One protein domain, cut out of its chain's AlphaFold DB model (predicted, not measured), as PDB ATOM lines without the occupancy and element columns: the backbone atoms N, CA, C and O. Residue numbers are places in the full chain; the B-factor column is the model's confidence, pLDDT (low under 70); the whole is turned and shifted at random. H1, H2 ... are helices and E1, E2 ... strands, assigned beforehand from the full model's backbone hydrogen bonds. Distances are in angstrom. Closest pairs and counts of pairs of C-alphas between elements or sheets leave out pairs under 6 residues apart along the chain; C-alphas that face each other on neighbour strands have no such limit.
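This is residues 199 to 316 of the 329 residues of the protein "PAD domain-containing protein" of Gibberella moniliformis (strain M3125 / FGSC 7600) (UniProt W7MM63). A long, strongly twisted hairpin of strands E3 and E4, with the short strand E5 beside E4, makes a narrow sheet, and helix H3 covers one face of it toward the hairpin's open end. Beyond that end a second, smaller part is built of the short parallel pair E1 and E2 with the long helix H1 near E1; the hairpin's turn and the link before H1 make the two ends of the longest axis. The printed part has 118 residues with three named helices and five named strands, in the order E1 H1 E2 H2 E3 E4 H3 E5; the larger sheet is mixed, in the order E3, E4, E5. The class is mixed, helices and strands, with under half of the residues in named elements. The whole is compact, with a radius of gyration of the C-alphas of 15.6 A and spans of 52 by 40 by 25 A.

E3, residues 258 to 265, is 23.1 A long and E4, residues 272 to 279, is 22.5 A; E5 is residues 300 to 303. C-alpha 265 is at (41.258, -22.544, 17.957). H3 is residues 286 to 295, 14.5 A, and H2 is residues 254 to 257. E1, residues 211 to 213, begins with C-alpha 211 at (19.710, -28.278, 30.854); E2 is residues 245 to 247. H1, residues 222 to 237, is 22.6 A long, and its C-alpha 222 is at (2.929, -33.438, 39.517).

E3 and E4 are antiparallel, a hairpin, with N 261 and O 276 2.7 A apart. E5 is parallel to E4, with N 301 and O 275 2.8 A apart. H3 is on this sheet at a height of 8.4 A, over E4, at 6 degrees to it on the local plane, and only just not over E5, on which 2 of its C-alphas fall; this gives two layers, a helix on one face of a sheet. E4, H3, E5 and E1, H1, E2 are strand-helix-strand units, each two parallel neighbours with a helix between, and both crossovers are right-handed. In the second sheet N 247 and O 212 are 2.9 A apart. E1 and H1 are near each other. H2 and H3 are close but not clearly touching, the closest C-alphas being those of Phe 257 and Gly 288, 4.5 A. H1 and H3 are apart. Every O i to N i+4 pair is within hydrogen-bond range in H1; H3 has 2 of 6, with 5 of 7 O i to N i+3 pairs, and H2 is too short for an i+4 pair.

The C-alphas farthest apart are those of Ser 220 and Pro 268, 52.2 A. The printed part has no cut, and no link is long. Residues 199 to 200 pair antiparallel with residues 261 to 262 of E3. No printed residue is under 70 in pLDDT.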
ATOM      1  N   LEU A 199      30.120 -23.958  15.858       97.44
ATOM      2  CA  LEU A 199      29.711 -25.313  15.511       97.44
ATOM      3  C   LEU A 199      28.783 -25.839  16.599       97.44
ATOM      4  O   LEU A 199      29.014 -25.594  17.781       97.44
ATOM      5  N   THR A 200      27.756 -26.567  16.197       97.81
ATOM      6  CA  THR A 200      26.829 -27.271  17.082       97.81
ATOM      7  C   THR A 200      27.372 -28.651  17.446       97.81
ATOM      8  O   THR A 200      28.322 -29.161  16.835       97.81
ATOM      9  N   HIS A 201      26.810 -29.234  18.500       97.56
ATOM     10  CA  HIS A 201      27.181 -30.565  18.960       97.56
ATOM     11  C   HIS A 201      26.351 -31.643  18.257       97.56
ATOM     12  O   HIS A 201      25.209 -31.410  17.886       97.56
ATOM     13  N   HIS A 202      26.925 -32.836  18.084       97.00
ATOM     14  CA  HIS A 202      26.173 -34.015  17.642       97.00
ATOM     15  C   HIS A 202      25.993 -34.993  18.808       97.00
ATOM     16  O   HIS A 202      26.871 -35.111  19.668       97.00
ATOM     17  N   HIS A 203      24.918 -35.784  18.792       94.69
ATOM     18  CA  HIS A 203      24.536 -36.705  19.885       94.69
ATOM     19  C   HIS A 203      25.520 -37.856  20.170       94.69
ATOM     20  O   HIS A 203      25.346 -38.610  21.119       94.69
ATOM     21  N   GLY A 204      26.573 -37.998  19.359       95.19
ATOM     22  CA  GLY A 204      27.662 -38.956  19.594       95.19
ATOM     23  C   GLY A 204      28.796 -38.407  20.468       95.19
ATOM     24  O   GLY A 204      29.735 -39.139  20.778       95.19
ATOM     25  N   GLN A 205      28.759 -37.122  20.826       95.56
ATOM     26  CA  GLN A 205      29.741 -36.511  21.720       95.56
ATOM     27  C   GLN A 205      29.393 -36.794  23.184       95.56
ATOM     28  O   GLN A 205      28.235 -36.980  23.546       95.56
ATOM     29  N   VAL A 206      30.409 -36.801  24.050       93.44
ATOM     30  CA  VAL A 206      30.212 -37.020  25.488       93.44
ATOM     31  C   VAL A 206      29.427 -35.852  26.085       93.44
ATOM     32  O   VAL A 206      29.906 -34.715  26.085       93.44
ATOM     33  N   ALA A 207      28.248 -36.142  26.634       93.75
ATOM     34  CA  ALA A 207      27.445 -35.166  27.357       93.75
ATOM     35  C   ALA A 207      28.184 -34.686  28.615       93.75
ATOM     36  O   ALA A 207      28.659 -35.485  29.422       93.75
ATOM     37  N   GLN A 208      28.289 -33.365  28.778       93.25
ATOM     38  CA  GLN A 208      29.010 -32.757  29.903       93.25
ATOM     39  C   GLN A 208      28.078 -32.137  30.934       93.25
ATOM     40  O   GLN A 208      28.403 -32.145  32.114       93.25
ATOM     41  N   ARG A 209      26.938 -31.599  30.496       94.62
ATOM     42  CA  ARG A 209      25.957 -30.924  31.341       94.62
ATOM     43  C   ARG A 209      24.575 -31.054  30.719       94.62
ATOM     44  O   ARG A 209      24.461 -31.065  29.497       94.62
ATOM     45  N   ILE A 210      23.557 -31.120  31.568       96.31
ATOM     46  CA  ILE A 210      22.152 -31.198  31.169       96.31
ATOM     47  C   ILE A 210      21.446 -29.899  31.552       96.31
ATOM     48  O   ILE A 210      21.707 -29.333  32.618       96.31
ATOM     49  N   PHE A 211      20.558 -29.449  30.674       96.56
ATOM     50  CA  PHE A 211      19.710 -28.278  30.854       96.56
ATOM     51  C   PHE A 211      18.256 -28.714  30.754       96.56
ATOM     52  O   PHE A 211      17.919 -29.548  29.916       96.56
ATOM     53  N   SER A 212      17.405 -28.176  31.615       95.94
ATOM     54  CA  SER A 212      15.978 -28.477  31.608       95.94
ATOM     55  C   SER A 212      15.202 -27.340  32.262       95.94
ATOM     56  O   SER A 212      15.764 -26.576  33.039       95.94
ATOM     57  N   THR A 213      13.913 -27.220  31.979       94.56
ATOM     58  CA  THR A 213      13.021 -26.343  32.732       94.56
ATOM     59  C   THR A 213      12.671 -27.037  34.047       94.56
ATOM     60  O   THR A 213      12.417 -28.242  34.082       94.56
ATOM     61  N   GLY A 214      12.748 -26.302  35.155       93.25
ATOM     62  CA  GLY A 214      12.527 -26.818  36.500       93.25
ATOM     63  C   GLY A 214      11.053 -27.010  36.858       93.25
ATOM     64  O   GLY A 214      10.179 -27.119  35.999       93.25
ATOM     65  N   VAL A 215      10.796 -27.079  38.164       91.31
ATOM     66  CA  VAL A 215       9.452 -26.975  38.746       91.31
ATOM     67  C   VAL A 215       9.331 -25.555  39.285       91.31
ATOM     68  O   VAL A 215       9.985 -25.242  40.279       91.31
ATOM     69  N   ASN A 216       8.530 -24.711  38.638       83.31
ATOM     70  CA  ASN A 216       8.395 -23.306  39.047       83.31
ATOM     71  C   ASN A 216       7.535 -23.176  40.316       83.31
ATOM     72  O   ASN A 216       7.852 -22.409  41.218       83.31
ATOM     73  N   GLU A 217       6.467 -23.975  40.418       85.44
ATOM     74  CA  GLU A 217       5.547 -23.972  41.561       85.44
ATOM     75  C   GLU A 217       5.315 -25.404  42.072       85.44
ATOM     76  O   GLU A 217       4.590 -26.175  41.431       85.44
ATOM     77  N   PRO A 218       5.912 -25.792  43.215       83.81
ATOM     78  CA  PRO A 218       5.699 -27.110  43.801       83.81
ATOM     79  C   PRO A 218       4.215 -27.398  44.080       83.81
ATOM     80  O   PRO A 218       3.488 -26.550  44.595       83.81
ATOM     81  N   GLY A 219       3.767 -28.604  43.752       85.69
ATOM     82  CA  GLY A 219       2.396 -29.091  43.884       85.69
ATOM     83  C   GLY A 219       1.460 -28.691  42.741       85.69
ATOM     84  O   GLY A 219       0.369 -29.250  42.648       85.69
ATOM     85  N   SER A 220       1.863 -27.770  41.857       86.81
ATOM     86  CA  SER A 220       1.012 -27.307  40.747       86.81
ATOM     87  C   SER A 220       1.006 -28.267  39.552       86.81
ATOM     88  O   SER A 220      -0.006 -28.393  38.865       86.81
ATOM     89  N   ASN A 221       2.122 -28.969  39.310       88.75
ATOM     90  CA  ASN A 221       2.296 -29.870  38.171       88.75
ATOM     91  C   ASN A 221       3.050 -31.152  38.585       88.75
ATOM     92  O   ASN A 221       4.275 -31.232  38.434       88.75
ATOM     93  N   PRO A 222       2.330 -32.174  39.087       91.69
ATOM     94  CA  PRO A 222       2.929 -33.438  39.517       91.69
ATOM     95  C   PRO A 222       3.725 -34.158  38.417       91.69
ATOM     96  O   PRO A 222       4.700 -34.848  38.709       91.69
ATOM     97  N   GLN A 223       3.343 -33.996  37.145       92.00
ATOM     98  CA  GLN A 223       4.043 -34.604  36.012       92.00
ATOM     99  C   GLN A 223       5.420 -33.968  35.798       92.00
ATOM    100  O   GLN A 223       6.400 -34.687  35.597       92.00
ATOM    101  N   GLN A 224       5.514 -32.639  35.893       91.25
ATOM    102  CA  GLN A 224       6.793 -31.932  35.802       91.25
ATOM    103  C   GLN A 224       7.706 -32.279  36.981       91.25
ATOM    104  O   GLN A 224       8.903 -32.494  36.799       91.25
ATOM    105  N   GLU A 225       7.153 -32.399  38.188       93.69
ATOM    106  CA  GLU A 225       7.907 -32.847  39.363       93.69
ATOM    107  C   GLU A 225       8.462 -34.254  39.190       93.69
ATOM    108  O   GLU A 225       9.639 -34.500  39.471       93.69
ATOM    109  N   GLN A 226       7.632 -35.176  38.699       95.38
ATOM    110  CA  GLN A 226       8.062 -36.533  38.401       95.38
ATOM    111  C   GLN A 226       9.187 -36.531  37.361       95.38
ATOM    112  O   GLN A 226      10.236 -37.127  37.603       95.38
ATOM    113  N   PHE A 227       9.022 -35.799  36.257       94.81
ATOM    114  CA  PHE A 227      10.046 -35.664  35.221       94.81
ATOM    115  C   PHE A 227      11.367 -35.100  35.772       94.81
ATOM    116  O   PHE A 227      12.435 -35.670  35.537       94.81
ATOM    117  N   VAL A 228      11.312 -34.022  36.562       94.38
ATOM    118  CA  VAL A 228      12.496 -33.403  37.180       94.38
ATOM    119  C   VAL A 228      13.182 -34.353  38.171       94.38
ATOM    120  O   VAL A 228      14.413 -34.375  38.270       94.38
ATOM    121  N   ASN A 229      12.426 -35.169  38.903       95.12
ATOM    122  CA  ASN A 229      13.000 -36.191  39.777       95.12
ATOM    123  C   ASN A 229      13.649 -37.327  38.976       95.12
ATOM    124  O   ASN A 229      14.743 -37.784  39.321       95.12
ATOM    125  N   ASP A 230      13.026 -37.751  37.881       96.44
ATOM    126  CA  ASP A 230      13.541 -38.805  37.010       96.44
ATOM    127  C   ASP A 230      14.828 -38.377  36.304       96.44
ATOM    128  O   ASP A 230      15.818 -39.116  36.336       96.44
ATOM    129  N   ILE A 231      14.883 -37.160  35.752       95.69
ATOM    130  CA  ILE A 231      16.096 -36.648  35.103       95.69
ATOM    131  C   ILE A 231      17.247 -36.508  36.109       95.69
ATOM    132  O   ILE A 231      18.364 -36.921  35.807       95.69
ATOM    133  N   LYS A 232      16.987 -36.045  37.343       94.44
ATOM    134  CA  LYS A 232      18.003 -36.004  38.415       94.44
ATOM    135  C   LYS A 232      18.594 -37.385  38.693       94.44
ATOM    136  O   LYS A 232      19.817 -37.525  38.737       94.44
ATOM    137  N   ARG A 233      17.749 -38.411  38.845       94.56
ATOM    138  CA  ARG A 233      18.197 -39.792  39.101       94.56
ATOM    139  C   ARG A 233      18.994 -40.365  37.929       94.56
ATOM    140  O   ARG A 233      20.059 -40.950  38.139       94.56
ATOM    141  N   ASN A 234      18.506 -40.178  36.706       94.69
ATOM    142  CA  ASN A 234      19.132 -40.725  35.504       94.69
ATOM    143  C   ASN A 234      20.479 -40.057  35.197       94.69
ATOM    144  O   ASN A 234      21.442 -40.751  34.877       94.69
ATOM    145  N   VAL A 235      20.586 -38.735  35.364       94.38
ATOM    146  CA  VAL A 235      21.847 -37.996  35.173       94.38
ATOM    147  C   VAL A 235      22.878 -38.359  36.241       94.38
ATOM    148  O   VAL A 235      24.044 -38.571  35.918       94.38
ATOM    149  N   ALA A 236      22.462 -38.503  37.503       89.69
ATOM    150  CA  ALA A 236      23.361 -38.985  38.552       89.69
ATOM    151  C   ALA A 236      23.897 -40.394  38.237       89.69
ATOM    152  O   ALA A 236      25.075 -40.677  38.446       89.69
ATOM    153  N   SER A 237      23.048 -41.259  37.676       92.44
ATOM    154  CA  SER A 237      23.410 -42.633  37.305       92.44
ATOM    155  C   SER A 237      24.289 -42.717  36.050       92.44
ATOM    156  O   SER A 237      25.013 -43.695  35.886       92.44
ATOM    157  N   SER A 238      24.269 -41.706  35.171       91.81
ATOM    158  CA  SER A 238      25.067 -41.679  33.936       91.81
ATOM    159  C   SER A 238      26.510 -41.198  34.133       91.81
ATOM    160  O   SER A 238      27.298 -41.201  33.188       91.81
ATOM    161  N   GLY A 239      26.883 -40.794  35.352       89.06
ATOM    162  CA  GLY A 239      28.238 -40.343  35.678       89.06
ATOM    163  C   GLY A 239      28.565 -38.917  35.220       89.06
ATOM    164  O   GLY A 239      29.726 -38.502  35.302       89.06
ATOM    165  N   ILE A 240      27.566 -38.150  34.767       92.69
ATOM    166  CA  ILE A 240      27.710 -36.719  34.481       92.69
ATOM    167  C   ILE A 240      27.914 -35.980  35.807       92.69
ATOM    168  O   ILE A 240      27.074 -36.029  36.702       92.69
ATOM    169  N   LYS A 241      29.063 -35.308  35.943       88.88
ATOM    170  CA  LYS A 241      29.472 -34.653  37.197       88.88
ATOM    171  C   LYS A 241      28.945 -33.229  37.344       88.88
ATOM    172  O   LYS A 241      28.766 -32.778  38.473       88.88
ATOM    173  N   ASP A 242      28.738 -32.519  36.236       90.00
ATOM    174  CA  ASP A 242      28.198 -31.163  36.302       90.00
ATOM    175  C   ASP A 242      26.714 -31.229  36.690       90.00
ATOM    176  O   ASP A 242      25.966 -32.039  36.132       90.00
ATOM    177  N   PRO A 243      26.257 -30.369  37.614       90.00
ATOM    178  CA  PRO A 243      24.864 -30.357  38.017       90.00
ATOM    179  C   PRO A 243      23.967 -29.946  36.849       90.00
ATOM    180  O   PRO A 243      24.312 -29.067  36.041       90.00
ATOM    181  N   ILE A 244      22.780 -30.554  36.816       95.44
ATOM    182  CA  ILE A 244      21.699 -30.134  35.927       95.44
ATOM    183  C   ILE A 244      21.408 -28.661  36.205       95.44
ATOM    184  O   ILE A 244      21.271 -28.254  37.361       95.44
ATOM    185  N   PHE A 245      21.335 -27.865  35.145       95.94
ATOM    186  CA  PHE A 245      20.846 -26.500  35.235       95.94
ATOM    187  C   PHE A 245      19.340 -26.502  34.988       95.94
ATOM    188  O   PHE A 245      18.901 -26.924  33.918       95.94
ATOM    189  N   PHE A 246      18.576 -26.056  35.982       95.50
ATOM    190  CA  PHE A 246      17.137 -25.891  35.857       95.50
ATOM    191  C   PHE A 246      16.810 -24.421  35.635       95.50
ATOM    192  O   PHE A 246      17.146 -23.601  36.486       95.50
ATOM    193  N   PHE A 247      16.165 -24.109  34.514       94.25
ATOM    194  CA  PHE A 247      15.591 -22.786  34.283       94.25
ATOM    195  C   PHE A 247      14.315 -22.625  35.106       94.25
ATOM    196  O   PHE A 247      13.500 -23.551  35.159       94.25
ATOM    197  N   ASP A 248      14.133 -21.451  35.704       90.38
ATOM    198  CA  ASP A 248      12.864 -21.030  36.299       90.38
ATOM    199  C   ASP A 248      12.055 -20.288  35.231       90.38
ATOM    200  O   ASP A 248      12.173 -19.077  35.040       90.38
ATOM    201  N   ASN A 249      11.327 -21.055  34.420       84.50
ATOM    202  CA  ASN A 249      10.704 -20.546  33.207       84.50
ATOM    203  C   ASN A 249       9.388 -21.268  32.914       84.50
ATOM    204  O   ASN A 249       9.274 -22.475  33.098       84.50
ATOM    205  N   GLN A 250       8.376 -20.547  32.432       84.44
ATOM    206  CA  GLN A 250       7.084 -21.137  32.057       84.44
ATOM    207  C   GLN A 250       7.149 -21.915  30.730       84.44
ATOM    208  O   GLN A 250       6.292 -22.752  30.456       84.44
ATOM    209  N   ASP A 251       8.167 -21.662  29.903       90.88
ATOM    210  CA  ASP A 251       8.431 -22.428  28.686       90.88
ATOM    211  C   ASP A 251       9.134 -23.748  29.031       90.88
ATOM    212  O   ASP A 251      10.329 -23.794  29.340       90.88
ATOM    213  N   ILE A 252       8.375 -24.842  28.987       90.06
ATOM    214  CA  ILE A 252       8.867 -26.189  29.308       90.06
ATOM    215  C   ILE A 252       9.773 -26.780  28.219       90.06
ATOM    216  O   ILE A 252      10.458 -27.775  28.455       90.06
ATOM    217  N   TRP A 253       9.807 -26.179  27.030       94.00
ATOM    218  CA  TRP A 253      10.533 -26.700  25.876       94.00
ATOM    219  C   TRP A 253      11.958 -26.143  25.833       94.00
ATOM    220  O   TRP A 253      12.328 -25.380  24.941       94.00
ATOM    221  N   THR A 254      12.785 -26.535  26.806       95.75
ATOM    222  CA  THR A 254      14.185 -26.078  26.910       95.75
ATOM    223  C   THR A 254      14.981 -26.230  25.615       95.75
ATOM    224  O   THR A 254      15.795 -25.371  25.287       95.75
ATOM    225  N   GLN A 255      14.717 -27.304  24.869       96.50
ATOM    226  CA  GLN A 255      15.378 -27.616  23.603       96.50
ATOM    227  C   GLN A 255      15.090 -26.588  22.498       96.50
ATOM    228  O   GLN A 255      15.885 -26.432  21.577       96.50
ATOM    229  N   ASP A 256      13.979 -25.860  22.576       97.44
ATOM    230  CA  ASP A 256      13.535 -25.015  21.475       97.44
ATOM    231  C   ASP A 256      14.054 -23.579  21.518       97.44
ATOM    232  O   ASP A 256      14.008 -22.879  20.501       97.44
ATOM    233  N   PHE A 257      14.478 -23.092  22.685       96.25
ATOM    234  CA  PHE A 257      14.837 -21.683  22.831       96.25
ATOM    235  C   PHE A 257      16.344 -21.405  22.739       96.25
ATOM    236  O   PHE A 257      16.730 -20.243  22.561       96.25
ATOM    237  N   PHE A 258      17.196 -22.435  22.783       97.56
ATOM    238  CA  PHE A 258      18.618 -22.336  22.450       97.56
ATOM    239  C   PHE A 258      19.232 -23.678  22.030       97.56
ATOM    240  O   PHE A 258      18.801 -24.733  22.480       97.56
ATOM    241  N   GLU A 259      20.313 -23.602  21.253       98.19
ATOM    242  CA  GLU A 259      21.155 -24.738  20.873       98.19
ATOM    243  C   GLU A 259      22.590 -24.553  21.408       98.19
ATOM    244  O   GLU A 259      23.218 -23.511  21.157       98.19
ATOM    245  N   PRO A 260      23.155 -25.522  22.152       98.06
ATOM    246  CA  PRO A 260      24.555 -25.493  22.560       98.06
ATOM    247  C   PRO A 260      25.522 -25.690  21.385       98.06
ATOM    248  O   PRO A 260      25.463 -26.657  20.630       98.06
ATOM    249  N   GLY A 261      26.520 -24.821  21.298       98.19
ATOM    250  CA  GLY A 261      27.624 -24.930  20.354       98.19
ATOM    251  C   GLY A 261      28.952 -24.471  20.942       98.19
ATOM    252  O   GLY A 261      29.109 -24.277  22.153       98.19
ATOM    253  N   TYR A 262      29.946 -24.295  20.079       98.44
ATOM    254  CA  TYR A 262      31.290 -23.884  20.462       98.44
ATOM    255  C   TYR A 262      32.063 -23.245  19.305       98.44
ATOM    256  O   TYR A 262      31.828 -23.534  18.133       98.44
ATOM    257  N   CYS A 263      33.042 -22.412  19.653       98.75
ATOM    258  CA  CYS A 263      34.113 -21.975  18.759       98.75
ATOM    259  C   CYS A 263      35.448 -22.471  19.323       98.75
ATOM    260  O   CYS A 263      35.661 -22.414  20.537       98.75
ATOM    261  N   SER A 264      36.363 -22.922  18.463       98.50
ATOM    262  CA  SER A 264      37.662 -23.444  18.897       98.50
ATOM    263  C   SER A 264      38.817 -22.973  18.015       98.50
ATOM    264  O   SER A 264      38.656 -22.781  16.808       98.50
ATOM    265  N   MET A 265      39.984 -22.795  18.630       98.44
ATOM    266  CA  MET A 265      41.258 -22.544  17.957       98.44
ATOM    267  C   MET A 265      42.348 -23.470  18.523       98.44
ATOM    268  O   MET A 265      42.224 -23.923  19.665       98.44
ATOM    269  N   PRO A 266      43.422 -23.754  17.770       98.31
ATOM    270  CA  PRO A 266      44.573 -24.484  18.289       98.31
ATOM    271  C   PRO A 266      45.213 -23.766  19.482       98.31
ATOM    272  O   PRO A 266      45.192 -22.541  19.586       98.31
ATOM    273  N   GLY A 267      45.801 -24.543  20.383       97.12
ATOM    274  CA  GLY A 267      46.563 -24.039  21.516       97.12
ATOM    275  C   GLY A 267      47.718 -24.982  21.847       97.12
ATOM    276  O   GLY A 267      47.710 -26.143  21.431       97.12
ATOM    277  N   PRO A 268      48.717 -24.518  22.613       94.19
ATOM    278  CA  PRO A 268      49.962 -25.259  22.824       94.19
ATOM    279  C   PRO A 268      49.772 -26.584  23.579       94.19
ATOM    280  O   PRO A 268      50.613 -27.471  23.469       94.19
ATOM    281  N   ASN A 269      48.671 -26.712  24.328       95.75
ATOM    282  CA  ASN A 269      48.323 -27.884  25.136       95.75
ATOM    283  C   ASN A 269      47.010 -28.544  24.665       95.75
ATOM    284  O   ASN A 269      46.345 -29.221  25.445       95.75
ATOM    285  N   GLY A 270      46.607 -28.296  23.417       96.75
ATOM    286  CA  GLY A 270      45.307 -28.690  22.873       96.75
ATOM    287  C   GLY A 270      44.402 -27.492  22.563       96.75
ATOM    288  O   GLY A 270      44.808 -26.341  22.748       96.75
ATOM    289  N   PRO A 271      43.183 -27.747  22.060       97.56
ATOM    290  CA  PRO A 271      42.285 -26.698  21.597       97.56
ATOM    291  C   PRO A 271      41.864 -25.747  22.723       97.56
ATOM    292  O   PRO A 271      41.508 -26.165  23.828       97.56
ATOM    293  N   VAL A 272      41.838 -24.453  22.412       98.56
ATOM    294  CA  VAL A 272      41.195 -23.425  23.231       98.56
ATOM    295  C   VAL A 272      39.776 -23.245  22.715       98.56
ATOM    296  O   VAL A 272      39.574 -22.917  21.550       98.56
ATOM    297  N   THR A 273      38.794 -23.452  23.589       98.25
ATOM    298  CA  THR A 273      37.376 -23.461  23.217       98.25
ATOM    299  C   THR A 273      36.578 -22.513  24.098       98.25
ATOM    300  O   THR A 273      36.749 -22.515  25.320       98.25
ATOM    301  N   ILE A 274      35.684 -21.751  23.472       98.69
ATOM    302  CA  ILE A 274      34.575 -21.046  24.122       98.69
ATOM    303  C   ILE A 274      33.276 -21.766  23.741       98.69
ATOM    304  O   ILE A 274      33.054 -22.055  22.562       98.69
ATOM    305  N   ARG A 275      32.429 -22.093  24.723       98.50
ATOM    306  CA  ARG A 275      31.079 -22.620  24.452       98.50
ATOM    307  C   ARG A 275      30.176 -21.465  24.041       98.50
ATOM    308  O   ARG A 275      30.318 -20.383  24.594       98.50
ATOM    309  N   ILE A 276      29.256 -21.675  23.114       98.50
ATOM    310  CA  ILE A 276      28.350 -20.650  22.595       98.50
ATOM    311  C   ILE A 276      26.921 -21.164  22.714       98.50
ATOM    312  O   ILE A 276      26.617 -22.218  22.178       98.50
ATOM    313  N   MET A 277      26.046 -20.431  23.393       98.50
ATOM    314  CA  MET A 277      24.608 -20.696  23.348       98.50
ATOM    315  C   MET A 277      24.006 -19.944  22.158       98.50
ATOM    316  O   MET A 277      24.131 -18.720  22.071       98.50
ATOM    317  N   ILE A 278      23.397 -20.663  21.221       97.94
ATOM    318  CA  ILE A 278      22.771 -20.093  20.025       97.94
ATOM    319  C   ILE A 278      21.284 -19.949  20.318       97.94
ATOM    320  O   ILE A 278      20.561 -20.936  20.349       97.94
ATOM    321  N   ARG A 279      20.821 -18.727  20.565       97.12
ATOM    322  CA  ARG A 279      19.403 -18.458  20.820       97.12
ATOM    323  C   ARG A 279      18.580 -18.686  19.547       97.12
ATOM    324  O   ARG A 279      19.014 -18.274  18.467       97.12
ATOM    325  N   SER A 280      17.384 -19.259  19.690       96.50
ATOM    326  CA  SER A 280      16.385 -19.290  18.611       96.50
ATOM    327  C   SER A 280      16.134 -17.879  18.045       96.50
ATOM    328  O   SER A 280      16.169 -16.878  18.766       96.50
ATOM    329  N   VAL A 281      15.862 -17.787  16.741       94.88
ATOM    330  CA  VAL A 281      15.493 -16.526  16.067       94.88
ATOM    331  C   VAL A 281      14.174 -15.952  16.598       94.88
ATOM    332  O   VAL A 281      13.980 -14.741  16.515       94.88
ATOM    333  N   GLN A 282      13.302 -16.781  17.188       94.69
ATOM    334  CA  GLN A 282      11.960 -16.409  17.648       94.69
ATOM    335  C   GLN A 282      12.000 -15.312  18.728       94.69
ATOM    336  O   GLN A 282      12.101 -15.582  19.928       94.69
ATOM    337  N   SER A 283      11.873 -14.048  18.317       91.50
ATOM    338  CA  SER A 283      12.011 -12.899  19.226       91.50
ATOM    339  C   SER A 283      10.959 -12.886  20.337       91.50
ATOM    340  O   SER A 283      11.264 -12.486  21.460       91.50
ATOM    341  N   SER A 284       9.749 -13.373  20.046       89.50
ATOM    342  CA  SER A 284       8.640 -13.500  21.001       89.50
ATOM    343  C   SER A 284       8.873 -14.571  22.073       89.50
ATOM    344  O   SER A 284       8.268 -14.501  23.147       89.50
ATOM    345  N   ARG A 285       9.777 -15.532  21.832       92.12
ATOM    346  CA  ARG A 285      10.119 -16.606  22.769       92.12
ATOM    347  C   ARG A 285      11.131 -16.104  23.799       92.12
ATOM    348  O   ARG A 285      12.351 -16.193  23.626       92.12
ATOM    349  N   ARG A 286      10.601 -15.509  24.869       91.56
ATOM    350  CA  ARG A 286      11.384 -14.795  25.894       91.56
ATOM    351  C   ARG A 286      12.410 -15.683  26.597       91.56
ATOM    352  O   ARG A 286      13.488 -15.198  26.908       91.56
ATOM    353  N   SER A 287      12.122 -16.968  26.762       93.50
ATOM    354  CA  SER A 287      12.983 -17.950  27.437       93.50
ATOM    355  C   SER A 287      14.361 -18.097  26.796       93.50
ATOM    356  O   SER A 287      15.355 -18.321  27.478       93.50
ATOM    357  N   GLY A 288      14.477 -17.817  25.493       95.00
ATOM    358  CA  GLY A 288      15.774 -17.789  24.811       95.00
ATOM    359  C   GLY A 288      16.738 -16.724  25.349       95.00
ATOM    360  O   GLY A 288      17.945 -16.813  25.123       95.00
ATOM    361  N   ARG A 289      16.241 -15.714  26.074       95.31
ATOM    362  CA  ARG A 289      17.082 -14.709  26.738       95.31
ATOM    363  C   ARG A 289      17.948 -15.332  27.833       95.31
ATOM    364  O   ARG A 289      19.044 -14.832  28.071       95.31
ATOM    365  N   ASP A 290      17.543 -16.448  28.438       95.44
ATOM    366  CA  ASP A 290      18.283 -17.070  29.546       95.44
ATOM    367  C   ASP A 290      19.655 -17.603  29.099       95.44
ATOM    368  O   ASP A 290      20.603 -17.646  29.888       95.44
ATOM    369  N   ALA A 291      19.840 -17.844  27.795       96.75
ATOM    370  CA  ALA A 291      21.156 -18.073  27.193       96.75
ATOM    371  C   ALA A 291      22.158 -16.933  27.489       96.75
ATOM    372  O   ALA A 291      23.353 -17.176  27.664       96.75
ATOM    373  N   PHE A 292      21.682 -15.689  27.567       97.06
ATOM    374  CA  PHE A 292      22.483 -14.495  27.845       97.06
ATOM    375  C   PHE A 292      22.475 -14.093  29.322       97.06
ATOM    376  O   PHE A 292      23.487 -13.580  29.803       97.06
ATOM    377  N   HIS A 293      21.344 -14.276  30.008       95.31
ATOM    378  CA  HIS A 293      21.141 -13.823  31.387       95.31
ATOM    379  C   HIS A 293      21.669 -14.816  32.421       95.31
ATOM    380  O   HIS A 293      22.234 -14.401  33.429       95.31
ATOM    381  N   GLU A 294      21.524 -16.113  32.156       95.50
ATOM    382  CA  GLU A 294      21.821 -17.164  33.129       95.50
ATOM    383  C   GLU A 294      23.009 -18.035  32.720       95.50
ATOM    384  O   GLU A 294      23.803 -18.451  33.567       95.50
ATOM    385  N   LEU A 295      23.165 -18.304  31.419       96.81
ATOM    386  CA  LEU A 295      24.207 -19.215  30.941       96.81
ATOM    387  C   LEU A 295      25.523 -18.526  30.577       96.81
ATOM    388  O   LEU A 295      26.591 -19.123  30.761       96.81
ATOM    389  N   ARG A 296      25.478 -17.298  30.050       97.94
ATOM    390  CA  ARG A 296      26.674 -16.576  29.601       97.94
ATOM    391  C   ARG A 296      27.568 -16.194  30.783       97.94
ATOM    392  O   ARG A 296      27.113 -15.626  31.769       97.94
ATOM    393  N   ASN A 297      28.859 -16.496  30.672       97.81
ATOM    394  CA  ASN A 297      29.867 -16.254  31.707       97.81
ATOM    395  C   ASN A 297      31.278 -16.181  31.087       97.81
ATOM    396  O   ASN A 297      31.430 -16.042  29.876       97.81
ATOM    397  N   ASP A 298      32.337 -16.286  31.889       97.94
ATOM    398  CA  ASP A 298      33.736 -16.266  31.431       97.94
ATOM    399  C   ASP A 298      34.123 -17.468  30.532       97.94
ATOM    400  O   ASP A 298      35.166 -17.471  29.872       97.94
ATOM    401  N   LYS A 299      33.296 -18.514  30.475       97.81
ATOM    402  CA  LYS A 299      33.522 -19.747  29.697       97.81
ATOM    403  C   LYS A 299      32.490 -19.991  28.598       97.81
ATOM    404  O   LYS A 299      32.707 -20.841  27.730       97.81
ATOM    405  N   VAL A 300      31.380 -19.265  28.644       98.44
ATOM    406  CA  VAL A 300      30.220 -19.448  27.776       98.44
ATOM    407  C   VAL A 300      29.852 -18.095  27.186       98.44
ATOM    408  O   VAL A 300      29.546 -17.170  27.929       98.44
ATOM    409  N   GLY A 301      29.887 -17.980  25.864       98.50
ATOM    410  CA  GLY A 301      29.291 -16.886  25.109       98.50
ATOM    411  C   GLY A 301      27.853 -17.199  24.701       98.50
ATOM    412  O   GLY A 301      27.381 -18.327  24.841       98.50
ATOM    413  N   ALA A 302      27.167 -16.204  24.149       98.06
ATOM    414  CA  ALA A 302      25.847 -16.380  23.556       98.06
ATOM    415  C   ALA A 302      25.719 -15.532  22.288       98.06
ATOM    416  O   ALA A 302      26.329 -14.464  22.188       98.06
ATOM    417  N   VAL A 303      24.952 -16.025  21.320       96.88
ATOM    418  CA  VAL A 303      24.664 -15.341  20.053       96.88
ATOM    419  C   VAL A 303      23.190 -15.477  19.712       96.88
ATOM    420  O   VAL A 303      22.526 -16.427  20.120       96.88
ATOM    421  N   GLN A 304      22.683 -14.529  18.934       94.31
ATOM    422  CA  GLN A 304      21.312 -14.542  18.438       94.31
ATOM    423  C   GLN A 304      21.237 -13.950  17.033       94.31
ATOM    424  O   GLN A 304      22.088 -13.152  16.648       94.31
ATOM    425  N   HIS A 305      20.192 -14.282  16.288       91.56
ATOM    426  CA  HIS A 305      19.801 -13.561  15.081       91.56
ATOM    427  C   HIS A 305      18.296 -13.314  15.178       91.56
ATOM    428  O   HIS A 305      17.547 -14.121  14.649       91.56
ATOM    429  N   PRO A 306      17.848 -12.302  15.944       89.69
ATOM    430  CA  PRO A 306      16.438 -12.152  16.283       89.69
ATOM    431  C   PRO A 306      15.613 -11.786  15.047       89.69
ATOM    432  O   PRO A 306      16.033 -10.966  14.228       89.69
ATOM    433  N   GLY A 307      14.428 -12.371  14.946       90.25
ATOM    434  CA  GLY A 307      13.464 -12.125  13.885       90.25
ATOM    435  C   GLY A 307      12.065 -12.587  14.276       90.25
ATOM    436  O   GLY A 307      11.838 -13.055  15.400       90.25
ATOM    437  N   ASP A 308      11.139 -12.435  13.337       89.56
ATOM    438  CA  ASP A 308       9.823 -13.054  13.408       89.56
ATOM    439  C   ASP A 308       9.998 -14.513  12.977       89.56
ATOM    440  O   ASP A 308      10.372 -14.779  11.836       89.56
ATOM    441  N   GLY A 309       9.822 -15.440  13.915       88.31
ATOM    442  CA  GLY A 309       9.980 -16.873  13.678       88.31
ATOM    443  C   GLY A 309       8.765 -17.648  14.166       88.31
ATOM    444  O   GLY A 309       8.072 -17.207  15.089       88.31
ATOM    445  N   ASP A 310       8.532 -18.807  13.566       91.75
ATOM    446  CA  ASP A 310       7.444 -19.727  13.904       91.75
ATOM    447  C   ASP A 310       8.008 -21.047  14.473       91.75
ATOM    448  O   ASP A 310       9.181 -21.145  14.826       91.75
ATOM    449  N   THR A 311       7.181 -22.078  14.601       92.06
ATOM    450  CA  THR A 311       7.546 -23.406  15.119       92.06
ATOM    451  C   THR A 311       8.760 -24.035  14.426       92.06
ATOM    452  O   THR A 311       9.578 -24.663  15.092       92.06
ATOM    453  N   ILE A 312       8.935 -23.831  13.115       95.62
ATOM    454  CA  ILE A 312      10.095 -24.347  12.360       95.62
ATOM    455  C   ILE A 312      11.426 -23.710  12.791       95.62
ATOM    456  O   ILE A 312      12.493 -24.279  12.556       95.62
ATOM    457  N   ASP A 313      11.361 -22.546  13.434       96.06
ATOM    458  CA  ASP A 313      12.504 -21.751  13.874       96.06
ATOM    459  C   ASP A 313      12.915 -22.025  15.335       96.06
ATOM    460  O   ASP A 313      13.842 -21.403  15.877       96.06
ATOM    461  N   SER A 314      12.226 -22.955  15.997       97.06
ATOM    462  CA  SER A 314      12.644 -23.508  17.283       97.06
ATOM    463  C   SER A 314      13.925 -24.323  17.124       97.06
ATOM    464  O   SER A 314      14.096 -25.053  16.148       97.06
ATOM    465  N   THR A 315      14.836 -24.237  18.093       97.56
ATOM    466  CA  THR A 315      16.107 -24.974  18.028       97.56
ATOM    467  C   THR A 315      15.947 -26.484  18.186       97.56
ATOM    468  O   THR A 315      16.849 -27.204  17.788       97.56
ATOM    469  N   GLY A 316      14.776 -26.992  18.594       97.06
ATOM    470  CA  GLY A 316      14.441 -28.414  18.458       97.06
ATOM    471  C   GLY A 316      14.379 -28.904  17.005       97.06
ATOM    472  O   GLY A 316      14.373 -30.106  16.759       97.06
TER     473      GLY A 316